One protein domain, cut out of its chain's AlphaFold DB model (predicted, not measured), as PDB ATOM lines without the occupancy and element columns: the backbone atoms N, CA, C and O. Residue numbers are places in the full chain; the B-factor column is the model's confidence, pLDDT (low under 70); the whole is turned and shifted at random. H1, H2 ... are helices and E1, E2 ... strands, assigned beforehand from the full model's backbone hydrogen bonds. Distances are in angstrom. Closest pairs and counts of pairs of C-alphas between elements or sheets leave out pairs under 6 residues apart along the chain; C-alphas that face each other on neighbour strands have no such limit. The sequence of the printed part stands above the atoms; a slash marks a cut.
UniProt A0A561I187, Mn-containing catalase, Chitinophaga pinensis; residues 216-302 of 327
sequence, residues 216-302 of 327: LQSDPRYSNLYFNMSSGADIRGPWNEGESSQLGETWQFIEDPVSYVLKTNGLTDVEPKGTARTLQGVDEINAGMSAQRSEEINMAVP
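This is residues 216 to 302 of the 327 residues of the protein "Mn-containing catalase" of Chitinophaga pinensis (UniProt A0A561I187). A body of loops holds a tiny parallel sheet, E1 and E2, near helix H1; long helix H2 leads away, residues 291 to 302 sticking out. Of 87 printed residues, 35 are in named elements, mostly helix, ordered E1, E2, H1, H2. It is loose, radius of gyration of the C-alphas 17.0 A, spanning 57 by 27 by 21 A.

E1, residues 225 to 227, starts at C-alpha 225 (-5.818, 39.470, -10.312). E2 is residues 252 to 254, H1 residues 257 to 263. H2, residues 279 to 300, 31.7 A long, ends at C-alpha 300 (-27.199, 49.820, 20.061).

E1 and E2 are parallel; N 226 and O 252 are within hydrogen-bond range, 2.9 A. Every O i to N i+4 pair in both helices is within range. C-alphas 227 and 257, the closest of E1 and H1, are 5.9 A apart. H2 is apart from E1, E2 and H1.

C-alphas 232 and 302 are farthest apart, 57.0 A. The E1-E2 and H1-H2 links are long. No printed residue is under 70 pLDDT.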
ATOM      1  N   LEU A 216     -12.930  47.242   6.034       95.94
ATOM      2  CA  LEU A 216     -11.852  47.493   5.085       95.94
ATOM      3  C   LEU A 216     -12.136  46.841   3.732       95.94
ATOM      4  O   LEU A 216     -12.360  45.636   3.631       95.94
ATOM      5  N   GLN A 217     -12.077  47.653   2.686       96.06
ATOM      6  CA  GLN A 217     -12.193  47.222   1.304       96.06
ATOM      7  C   GLN A 217     -10.877  46.640   0.787       96.06
ATOM      8  O   GLN A 217      -9.791  46.913   1.302       96.06
ATOM      9  N   SER A 218     -10.985  45.848  -0.279       96.00
ATOM     10  CA  SER A 218      -9.828  45.319  -0.997       96.00
ATOM     11  C   SER A 218      -9.074  46.410  -1.757       96.00
ATOM     12  O   SER A 218      -9.677  47.340  -2.298       96.00
ATOM     13  N   ASP A 219      -7.755  46.248  -1.852       97.12
ATOM     14  CA  ASP A 219      -6.902  47.089  -2.687       97.12
ATOM     15  C   ASP A 219      -7.230  46.855  -4.181       97.12
ATOM     16  O   ASP A 219      -7.139  45.714  -4.657       97.12
ATOM     17  N   PRO A 220      -7.601  47.906  -4.938       97.31
ATOM     18  CA  PRO A 220      -8.049  47.795  -6.327       97.31
ATOM     19  C   PRO A 220      -6.925  47.414  -7.301       97.31
ATOM     20  O   PRO A 220      -7.184  47.143  -8.471       97.31
ATOM     21  N   ARG A 221      -5.670  47.383  -6.844       97.56
ATOM     22  CA  ARG A 221      -4.548  46.837  -7.613       97.56
ATOM     23  C   ARG A 221      -4.579  45.314  -7.708       97.56
ATOM     24  O   ARG A 221      -3.981  44.760  -8.627       97.56
ATOM     25  N   TYR A 222      -5.216  44.644  -6.745       97.12
ATOM     26  CA  TYR A 222      -5.044  43.204  -6.524       97.12
ATOM     27  C   TYR A 222      -6.352  42.410  -6.553       97.12
ATOM     28  O   TYR A 222      -6.325  41.200  -6.766       97.12
ATOM     29  N   SER A 223      -7.495  43.063  -6.342       95.81
ATOM     30  CA  SER A 223      -8.800  42.422  -6.133       95.81
ATOM     31  C   SER A 223      -9.320  41.586  -7.304       95.81
ATOM     32  O   SER A 223     -10.133  40.688  -7.093       95.81
ATOM     33  N   ASN A 224      -8.843  41.855  -8.516       96.94
ATOM     34  CA  ASN A 224      -9.226  41.181  -9.753       96.94
ATOM     35  C   ASN A 224      -8.040  40.493 -10.452       96.94
ATOM     36  O   ASN A 224      -8.131  40.184 -11.640       96.94
ATOM     37  N   LEU A 225      -6.925  40.252  -9.758       97.56
ATOM     38  CA  LEU A 225      -5.818  39.470 -10.312       97.56
ATOM     39  C   LEU A 225      -6.085  37.973 -10.127       97.56
ATOM     40  O   LEU A 225      -6.231  37.493  -9.005       97.56
ATOM     41  N   TYR A 226      -6.089  37.221 -11.226       97.25
ATOM     42  CA  TYR A 226      -6.108  35.761 -11.204       97.25
ATOM     43  C   TYR A 226      -4.736  35.230 -11.618       97.25
ATOM     44  O   TYR A 226      -4.314  35.411 -12.760       97.25
ATOM     45  N   PHE A 227      -4.043  34.552 -10.708       96.94
ATOM     46  CA  PHE A 227      -2.739  33.953 -10.986       96.94
ATOM     47  C   PHE A 227      -2.880  32.513 -11.478       96.94
ATOM     48  O   PHE A 227      -3.395  31.659 -10.754       96.94
ATOM     49  N   ASN A 228      -2.361  32.218 -12.674       96.44
ATOM     50  CA  ASN A 228      -2.298  30.851 -13.179       96.44
ATOM     51  C   ASN A 228      -1.143  30.067 -12.536       96.44
ATOM     52  O   ASN A 228      -0.071  29.896 -13.108       96.44
ATOM     53  N   MET A 229      -1.346  29.636 -11.293       95.69
ATOM     54  CA  MET A 229      -0.296  29.023 -10.469       95.69
ATOM     55  C   MET A 229      -0.048  27.536 -10.768       95.69
ATOM     56  O   MET A 229       0.797  26.921 -10.118       95.69
ATOM     57  N   SER A 230      -0.782  26.937 -11.707       93.12
ATOM     58  CA  SER A 230      -0.642  25.527 -12.078       93.12
ATOM     59  C   SER A 230      -0.280  25.394 -13.552       93.12
ATOM     60  O   SER A 230      -0.746  26.166 -14.380       93.12
ATOM     61  N   SER A 231       0.564  24.420 -13.886       88.62
ATOM     62  CA  SER A 231       0.951  24.150 -15.272       88.62
ATOM     63  C   SER A 231       0.018  23.118 -15.901       88.62
ATOM     64  O   SER A 231      -0.242  22.076 -15.300       88.62
ATOM     65  N   GLY A 232      -0.429  23.355 -17.133       87.19
ATOM     66  CA  GLY A 232      -1.262  22.403 -17.864       87.19
ATOM     67  C   GLY A 232      -2.218  23.082 -18.835       87.19
ATOM     68  O   GLY A 232      -1.897  24.118 -19.405       87.19
ATOM     69  N   ALA A 233      -3.376  22.455 -19.052       84.19
ATOM     70  CA  ALA A 233      -4.455  23.055 -19.826       84.19
ATOM     71  C   ALA A 233      -5.199  24.091 -18.976       84.19
ATOM     72  O   ALA A 233      -5.697  23.766 -17.896       84.19
ATOM     73  N   ASP A 234      -5.319  25.307 -19.501       89.19
ATOM     74  CA  ASP A 234      -6.007  26.395 -18.818       89.19
ATOM     75  C   ASP A 234      -7.508  26.346 -19.093       89.19
ATOM     76  O   ASP A 234      -7.955  26.370 -20.243       89.19
ATOM     77  N   ILE A 235      -8.298  26.317 -18.022       92.38
ATOM     78  CA  ILE A 235      -9.755  26.429 -18.095       92.38
ATOM     79  C   ILE A 235     -10.163  27.846 -17.705       92.38
ATOM     80  O   ILE A 235      -9.796  28.357 -16.640       92.38
ATOM     81  N   ARG A 236     -10.937  28.480 -18.586       93.94
ATOM     82  CA  ARG A 236     -11.463  29.832 -18.404       93.94
ATOM     83  C   ARG A 236     -12.935  29.796 -18.004       93.94
ATOM     84  O   ARG A 236     -13.669  28.901 -18.424       93.94
ATOM     85  N   GLY A 237     -13.351  30.740 -17.167       95.31
ATOM     86  CA  GLY A 237     -14.719  30.844 -16.668       95.31
ATOM     87  C   GLY A 237     -14.946  32.108 -15.835       95.31
ATOM     88  O   GLY A 237     -14.015  32.886 -15.637       95.31
ATOM     89  N   PRO A 238     -16.159  32.310 -15.288       95.88
ATOM     90  CA  PRO A 238     -16.528  33.545 -14.578       95.88
ATOM     91  C   PRO A 238     -15.651  33.902 -13.361       95.88
ATOM     92  O   PRO A 238     -15.691  35.025 -12.867       95.88
ATOM     93  N   TRP A 239     -14.864  32.951 -12.849       94.81
ATOM     94  CA  TRP A 239     -13.918  33.161 -11.748       94.81
ATOM     95  C   TRP A 239     -12.535  33.672 -12.196       94.81
ATOM     96  O   TRP A 239     -11.697  33.950 -11.343       94.81
ATOM     97  N   ASN A 240     -12.256  33.749 -13.507       95.69
ATOM     98  CA  ASN A 240     -10.967  34.203 -14.058       95.69
ATOM     99  C   ASN A 240     -11.056  34.899 -15.439       95.69
ATOM    100  O   ASN A 240     -10.037  35.166 -16.087       95.69
ATOM    101  N   GLU A 241     -12.267  35.162 -15.919       96.19
ATOM    102  CA  GLU A 241     -12.592  35.838 -17.173       96.19
ATOM    103  C   GLU A 241     -13.906  36.613 -17.003       96.19
ATOM    104  O   GLU A 241     -14.780  36.202 -16.241       96.19
ATOM    105  N   GLY A 242     -14.050  37.740 -17.705       96.38
ATOM    106  CA  GLY A 242     -15.207  38.623 -17.557       96.38
ATOM    107  C   GLY A 242     -15.103  39.485 -16.301       96.38
ATOM    108  O   GLY A 242     -14.008  39.918 -15.947       96.38
ATOM    109  N   GLU A 243     -16.232  39.752 -15.650       97.62
ATOM    110  CA  GLU A 243     -16.319  40.595 -14.453       97.62
ATOM    111  C   GLU A 243     -16.442  39.760 -13.173       97.62
ATOM    112  O   GLU A 243     -17.078  38.705 -13.152       97.62
ATOM    113  N   SER A 244     -15.840  40.245 -12.087       96.19
ATOM    114  CA  SER A 244     -15.951  39.642 -10.764       96.19
ATOM    115  C   SER A 244     -17.369  39.798 -10.212       96.19
ATOM    116  O   SER A 244     -18.021  40.826 -10.379       96.19
ATOM    117  N   SER A 245     -17.847  38.763  -9.522       94.00
ATOM    118  CA  SER A 245     -19.265  38.620  -9.165       94.00
ATOM    119  C   SER A 245     -19.816  39.707  -8.240       94.00
ATOM    120  O   SER A 245     -21.003  40.003  -8.307       94.00
ATOM    121  N   GLN A 246     -18.980  40.275  -7.369       94.31
ATOM    122  CA  GLN A 246     -19.405  41.249  -6.354       94.31
ATOM    123  C   GLN A 246     -18.887  42.664  -6.624       94.31
ATOM    124  O   GLN A 246     -19.581  43.635  -6.348       94.31
ATOM    125  N   LEU A 247     -17.665  42.797  -7.152       95.12
ATOM    126  CA  LEU A 247     -17.048  44.107  -7.386       95.12
ATOM    127  C   LEU A 247     -17.271  44.616  -8.816       95.12
ATOM    128  O   LEU A 247     -17.011  45.790  -9.071       95.12
ATOM    129  N   GLY A 248     -17.730  43.760  -9.740       95.94
ATOM    130  CA  GLY A 248     -17.908  44.121 -11.150       95.94
ATOM    131  C   GLY A 248     -16.589  44.469 -11.845       95.94
ATOM    132  O   GLY A 248     -16.561  45.264 -12.778       95.94
ATOM    133  N   GLU A 249     -15.470  43.934 -11.357       97.06
ATOM    134  CA  GLU A 249     -14.138  44.254 -11.875       97.06
ATOM    135  C   GLU A 249     -13.722  43.237 -12.926       97.06
ATOM    136  O   GLU A 249     -13.816  42.034 -12.701       97.06
ATOM    137  N   THR A 250     -13.213  43.702 -14.062       98.25
ATOM    138  CA  THR A 250     -12.728  42.825 -15.124       98.25
ATOM    139  C   THR A 250     -11.521  42.023 -14.643       98.25
ATOM    140  O   THR A 250     -10.496  42.613 -14.302       98.25
ATOM    141  N   TRP A 251     -11.609  40.695 -14.656       98.19
ATOM    142  CA  TRP A 251     -10.516  39.805 -14.265       98.19
ATOM    143  C   TRP A 251      -9.249  40.032 -15.094       98.19
ATOM    144  O   TRP A 251      -9.285  40.123 -16.324       98.19
ATOM    145  N   GLN A 252      -8.103  40.044 -14.416       97.50
ATOM    146  CA  GLN A 252      -6.776  40.068 -15.022       97.50
ATOM    147  C   GLN A 252      -6.144  38.695 -14.898       97.50
ATOM    148  O   GLN A 252      -5.647  38.313 -13.838       97.50
ATOM    149  N   PHE A 253      -6.159  37.946 -15.990       96.81
ATOM    150  CA  PHE A 253      -5.532  36.636 -16.021       96.81
ATOM    151  C   PHE A 253      -4.022  36.770 -16.201       96.81
ATOM    152  O   PHE A 253      -3.543  37.231 -17.239       96.81
ATOM    153  N   ILE A 254      -3.275  36.356 -15.186       96.62
ATOM    154  CA  ILE A 254      -1.819  36.340 -15.183       96.62
ATOM    155  C   ILE A 254      -1.356  34.944 -15.602       96.62
ATOM    156  O   ILE A 254      -1.289  34.030 -14.780       96.62
ATOM    157  N   GLU A 255      -1.060  34.798 -16.895       95.31
ATOM    158  CA  GLU A 255      -0.652  33.529 -17.517       95.31
ATOM    159  C   GLU A 255       0.705  33.023 -17.005       95.31
ATOM    160  O   GLU A 255       0.855  31.837 -16.735       95.31
ATOM    161  N   ASP A 256       1.671  33.928 -16.812       96.00
ATOM    162  CA  ASP A 256       2.992  33.625 -16.248       96.00
ATOM    163  C   ASP A 256       3.193  34.402 -14.933       96.00
ATOM    164  O   ASP A 256       3.709  35.532 -14.941       96.00
ATOM    165  N   PRO A 257       2.777  33.824 -13.787       96.56
ATOM    166  CA  PRO A 257       2.944  34.439 -12.475       96.56
ATOM    167  C   PRO A 257       4.385  34.820 -12.149       96.56
ATOM    168  O   PRO A 257       4.616  35.887 -11.586       96.56
ATOM    169  N   VAL A 258       5.364  33.985 -12.513       96.81
ATOM    170  CA  VAL A 258       6.775  34.212 -12.162       96.81
ATOM    171  C   VAL A 258       7.290  35.457 -12.870       96.81
ATOM    172  O   VAL A 258       7.816  36.371 -12.233       96.81
ATOM    173  N   SER A 259       7.091  35.530 -14.186       97.56
ATOM    174  CA  SER A 259       7.491  36.688 -14.986       97.56
ATOM    175  C   SER A 259       6.763  37.956 -14.549       97.56
ATOM    176  O   SER A 259       7.386  39.013 -14.442       97.56
ATOM    177  N   TYR A 260       5.464  37.865 -14.251       97.50
ATOM    178  CA  TYR A 260       4.676  39.008 -13.796       97.50
ATOM    179  C   TYR A 260       5.170  39.557 -12.452       97.50
ATOM    180  O   TYR A 260       5.427  40.755 -12.338       97.50
ATOM    181  N   VAL A 261       5.375  38.692 -11.456       97.62
ATOM    182  CA  VAL A 261       5.886  39.073 -10.129       97.62
ATOM    183  C   VAL A 261       7.273  39.710 -10.237       97.62
ATOM    184  O   VAL A 261       7.512  40.753  -9.630       97.62
ATOM    185  N   LEU A 262       8.176  39.141 -11.046       98.00
ATOM    186  CA  LEU A 262       9.521  39.694 -11.248       98.00
ATOM    187  C   LEU A 262       9.492  41.069 -11.932       98.00
ATOM    188  O   LEU A 262      10.229  41.966 -11.534       98.00
ATOM    189  N   LYS A 263       8.635  41.254 -12.943       97.56
ATOM    190  CA  LYS A 263       8.512  42.525 -13.680       97.56
ATOM    191  C   LYS A 263       7.868  43.644 -12.870       97.56
ATOM    192  O   LYS A 263       8.124  44.806 -13.153       97.56
ATOM    193  N   THR A 264       7.013  43.295 -11.916       97.25
ATOM    194  CA  THR A 264       6.233  44.247 -11.110       97.25
ATOM    195  C   THR A 264       6.837  44.490  -9.730       97.25
ATOM    196  O   THR A 264       6.168  45.056  -8.865       97.25
ATOM    197  N   ASN A 265       8.071  44.019  -9.507       97.50
ATOM    198  CA  ASN A 265       8.751  44.081  -8.218       97.50
ATOM    199  C   ASN A 265       7.859  43.555  -7.078       97.50
ATOM    200  O   ASN A 265       7.525  44.266  -6.131       97.50
ATOM    201  N   GLY A 266       7.380  42.316  -7.210       96.06
ATOM    202  CA  GLY A 266       6.489  41.735  -6.208       96.06
ATOM    203  C   GLY A 266       5.130  42.429  -6.126       96.06
ATOM    204  O   GLY A 266       4.604  42.582  -5.029       96.06
ATOM    205  N   LEU A 267       4.574  42.856  -7.267       96.31
ATOM    206  CA  LEU A 267       3.319  43.608  -7.375       96.31
ATOM    207  C   LEU A 267       3.334  45.003  -6.715       96.31
ATOM    208  O   LEU A 267       2.275  45.606  -6.524       96.31
ATOM    209  N   THR A 268       4.496  45.541  -6.345       96.31
ATOM    210  CA  THR A 268       4.566  46.886  -5.749       96.31
ATOM    211  C   THR A 268       4.422  47.992  -6.794       96.31
ATOM    212  O   THR A 268       3.849  49.034  -6.486       96.31
ATOM    213  N   ASP A 269       4.826  47.720  -8.039       96.38
ATOM    214  CA  ASP A 269       4.822  48.678  -9.154       96.38
ATOM    215  C   ASP A 269       3.607  48.508 -10.094       96.38
ATOM    216  O   ASP A 269       3.686  48.786 -11.295       96.38
ATOM    217  N   VAL A 270       2.483  47.989  -9.588       95.81
ATOM    218  CA  VAL A 270       1.248  47.838 -10.379       95.81
ATOM    219  C   VAL A 270       0.244  48.938 -10.067       95.81
ATOM    220  O   VAL A 270       0.061  49.337  -8.920       95.81
ATOM    221  N   GLU A 271      -0.463  49.365 -11.107       95.69
ATOM    222  CA  GLU A 271      -1.574  50.308 -11.013       95.69
ATOM    223  C   GLU A 271      -2.918  49.574 -11.112       95.69
ATOM    224  O   GLU A 271      -2.985  48.541 -11.794       95.69
ATOM    225  N   PRO A 272      -3.997  50.102 -10.498       96.88
ATOM    226  CA  PRO A 272      -5.339  49.555 -10.658       96.88
ATOM    227  C   PRO A 272      -5.728  49.466 -12.135       96.88
ATOM    228  O   PRO A 272      -5.580  50.421 -12.902       96.88
ATOM    229  N   LYS A 273      -6.238  48.310 -12.551       96.50
ATOM    230  CA  LYS A 273      -6.671  48.065 -13.930       96.50
ATOM    231  C   LYS A 273      -7.888  47.145 -13.927       96.50
ATOM    232  O   LYS A 273      -8.002  46.273 -13.077       96.50
ATOM    233  N   GLY A 274      -8.774  47.287 -14.913       96.12
ATOM    234  CA  GLY A 274     -10.020  46.503 -14.963       96.12
ATOM    235  C   GLY A 274     -11.011  46.869 -13.851       96.12
ATOM    236  O   GLY A 274     -11.913  46.099 -13.558       96.12
ATOM    237  N   THR A 275     -10.838  48.030 -13.221       97.12
ATOM    238  CA  THR A 275     -11.697  48.545 -12.155       97.12
ATOM    239  C   THR A 275     -11.801  50.062 -12.260       97.12
ATOM    240  O   THR A 275     -10.872  50.721 -12.729       97.12
ATOM    241  N   ALA A 276     -12.935  50.616 -11.829       96.00
ATOM    242  CA  ALA A 276     -13.115  52.056 -11.653       96.00
ATOM    243  C   ALA A 276     -12.651  52.544 -10.266       96.00
ATOM    244  O   ALA A 276     -12.585  53.751 -10.031       96.00
ATOM    245  N   ARG A 277     -12.353  51.626  -9.334       96.31
ATOM    246  CA  ARG A 277     -11.932  51.964  -7.971       96.31
ATOM    247  C   ARG A 277     -10.499  52.494  -7.961       96.31
ATOM    248  O   ARG A 277      -9.624  51.991  -8.663       96.31
ATOM    249  N   THR A 278     -10.255  53.495  -7.123       97.25
ATOM    250  CA  THR A 278      -8.931  54.082  -6.884       97.25
ATOM    251  C   THR A 278      -8.512  53.841  -5.436       97.25
ATOM    252  O   THR A 278      -9.365  53.606  -4.581       97.25
ATOM    253  N   LEU A 279      -7.209  53.918  -5.146       96.81
ATOM    254  CA  LEU A 279      -6.695  53.788  -3.774       96.81
ATOM    255  C   LEU A 279      -7.337  54.821  -2.837       96.81
ATOM    256  O   LEU A 279      -7.886  54.459  -1.804       96.81
ATOM    257  N   GLN A 280      -7.373  56.088  -3.263       97.50
ATOM    258  CA  GLN A 280      -8.024  57.157  -2.504       97.50
ATOM    259  C   GLN A 280      -9.523  56.891  -2.295       97.50
ATOM    260  O   GLN A 280     -10.029  57.070  -1.192       97.50
ATOM    261  N   GLY A 281     -10.238  56.439  -3.333       97.38
ATOM    262  CA  GLY A 281     -11.662  56.127  -3.213       97.38
ATOM    263  C   GLY A 281     -11.924  54.983  -2.231       97.38
ATOM    264  O   GLY A 281     -12.896  55.019  -1.483       97.38
ATOM    265  N   VAL A 282     -11.034  53.989  -2.183       97.25
ATOM    266  CA  VAL A 282     -11.086  52.914  -1.186       97.25
ATOM    267  C   VAL A 282     -10.864  53.448   0.230       97.25
ATOM    268  O   VAL A 282     -11.626  53.084   1.123       97.25
ATOM    269  N   ASP A 283      -9.900  54.343   0.443       97.75
ATOM    270  CA  ASP A 283      -9.662  54.954   1.759       97.75
ATOM    271  C   ASP A 283     -10.865  55.777   2.247       97.75
ATOM    272  O   ASP A 283     -11.243  55.704   3.419       97.75
ATOM    273  N   GLU A 284     -11.514  56.514   1.345       97.56
ATOM    274  CA  GLU A 284     -12.734  57.270   1.642       97.56
ATOM    275  C   GLU A 284     -13.896  56.340   2.031       97.56
ATOM    276  O   GLU A 284     -14.580  56.590   3.029       97.56
ATOM    277  N   ILE A 285     -14.081  55.228   1.305       95.81
ATOM    278  CA  ILE A 285     -15.081  54.202   1.641       95.81
ATOM    279  C   ILE A 285     -14.774  53.578   3.008       95.81
ATOM    280  O   ILE A 285     -15.677  53.463   3.838       95.81
ATOM    281  N   ASN A 286     -13.515  53.215   3.268       97.25
ATOM    282  CA  ASN A 286     -13.081  52.633   4.539       97.25
ATOM    283  C   ASN A 286     -13.406  53.561   5.715       97.25
ATOM    284  O   ASN A 286     -13.984  53.122   6.709       97.25
ATOM    285  N   ALA A 287     -13.070  54.849   5.599       97.19
ATOM    286  CA  ALA A 287     -13.331  55.838   6.640       97.19
ATOM    287  C   ALA A 287     -14.837  56.036   6.879       97.19
ATOM    288  O   ALA A 287     -15.283  56.036   8.030       97.19
ATOM    289  N   GLY A 288     -15.627  56.150   5.805       96.12
ATOM    290  CA  GLY A 288     -17.080  56.291   5.897       96.12
ATOM    291  C   GLY A 288     -17.744  55.080   6.552       96.12
ATOM    292  O   GLY A 288     -18.536  55.228   7.483       96.12
ATOM    293  N   MET A 289     -17.368  53.874   6.123       94.62
ATOM    294  CA  MET A 289     -17.923  52.630   6.653       94.62
ATOM    295  C   MET A 289     -17.489  52.388   8.105       94.62
ATOM    296  O   MET A 289     -18.296  51.941   8.916       94.62
ATOM    297  N   SER A 290     -16.251  52.749   8.462       96.19
ATOM    298  CA  SER A 290     -15.755  52.686   9.842       96.19
ATOM    299  C   SER A 290     -16.604  53.541  10.782       96.19
ATOM    300  O   SER A 290     -17.062  53.046  11.813       96.19
ATOM    301  N   ALA A 291     -16.861  54.797  10.401       95.50
ATOM    302  CA  ALA A 291     -17.682  55.711  11.187       95.50
ATOM    303  C   ALA A 291     -19.120  55.193  11.327       95.50
ATOM    304  O   ALA A 291     -19.622  55.085  12.444       95.50
ATOM    305  N   GLN A 292     -19.740  54.794  10.212       93.31
ATOM    306  CA  GLN A 292     -21.111  54.284  10.194       93.31
ATOM    307  C   GLN A 292     -21.277  53.036  11.072       93.31
ATOM    308  O   GLN A 292     -22.187  52.979  11.897       93.31
ATOM    309  N   ARG A 293     -20.399  52.035  10.919       91.44
ATOM    310  CA  ARG A 293     -20.472  50.779  11.685       91.44
ATOM    311  C   ARG A 293     -20.195  51.007  13.166       91.44
ATOM    312  O   ARG A 293     -20.862  50.419  14.012       91.44
ATOM    313  N   SER A 294     -19.236  51.874  13.493       93.69
ATOM    314  CA  SER A 294     -18.959  52.220  14.887       93.69
ATOM    315  C   SER A 294     -20.157  52.910  15.541       93.69
ATOM    316  O   SER A 294     -20.518  52.559  16.663       93.69
ATOM    317  N   GLU A 295     -20.799  53.848  14.843       93.25
ATOM    318  CA  GLU A 295     -22.001  54.530  15.325       93.25
ATOM    319  C   GLU A 295     -23.169  53.553  15.519       93.25
ATOM    320  O   GLU A 295     -23.752  53.528  16.601       93.25
ATOM    321  N   GLU A 296     -23.449  52.697  14.531       90.12
ATOM    322  CA  GLU A 296     -24.495  51.663  14.587       90.12
ATOM    323  C   GLU A 296     -24.362  50.785  15.845       90.12
ATOM    324  O   GLU A 296     -25.310  50.651  16.625       90.12
ATOM    325  N   ILE A 297     -23.162  50.249  16.088       90.94
ATOM    326  CA  ILE A 297     -22.890  49.370  17.233       90.94
ATOM    327  C   ILE A 297     -22.955  50.138  18.560       90.94
ATOM    328  O   ILE A 297     -23.620  49.692  19.497       90.94
ATOM    329  N   ASN A 298     -22.306  51.301  18.654       92.00
ATOM    330  CA  ASN A 298     -22.254  52.080  19.896       92.00
ATOM    331  C   ASN A 298     -23.626  52.644  20.293       92.00
ATOM    332  O   ASN A 298     -23.916  52.776  21.482       92.00
ATOM    333  N   MET A 299     -24.482  52.970  19.318       90.25
ATOM    334  CA  MET A 299     -25.863  53.379  19.576       90.25
ATOM    335  C   MET A 299     -26.718  52.224  20.098       90.25
ATOM    336  O   MET A 299     -27.581  52.443  20.949       90.25
ATOM    337  N   ALA A 300     -26.491  51.007  19.600       88.31
ATOM    338  CA  ALA A 300     -27.199  49.820  20.061       88.31
ATOM    339  C   ALA A 300     -26.719  49.342  21.443       88.31
ATOM    340  O   ALA A 300     -27.507  48.789  22.212       88.31
ATOM    341  N   VAL A 301     -25.441  49.558  21.775       88.06
ATOM    342  CA  VAL A 301     -24.815  49.105  23.028       88.06
ATOM    343  C   VAL A 301     -24.055  50.256  23.701       88.06
ATOM    344  O   VAL A 301     -22.822  50.277  23.701       88.06
ATOM    345  N   PRO A 302     -24.759  51.243  24.286       86.94
ATOM    346  CA  PRO A 302     -24.104  52.383  24.915       86.94
ATOM    347  C   PRO A 302     -23.313  51.964  26.165       86.94
ATOM    348  O   PRO A 302     -23.754  51.122  26.952       86.94
TER     349      PRO A 302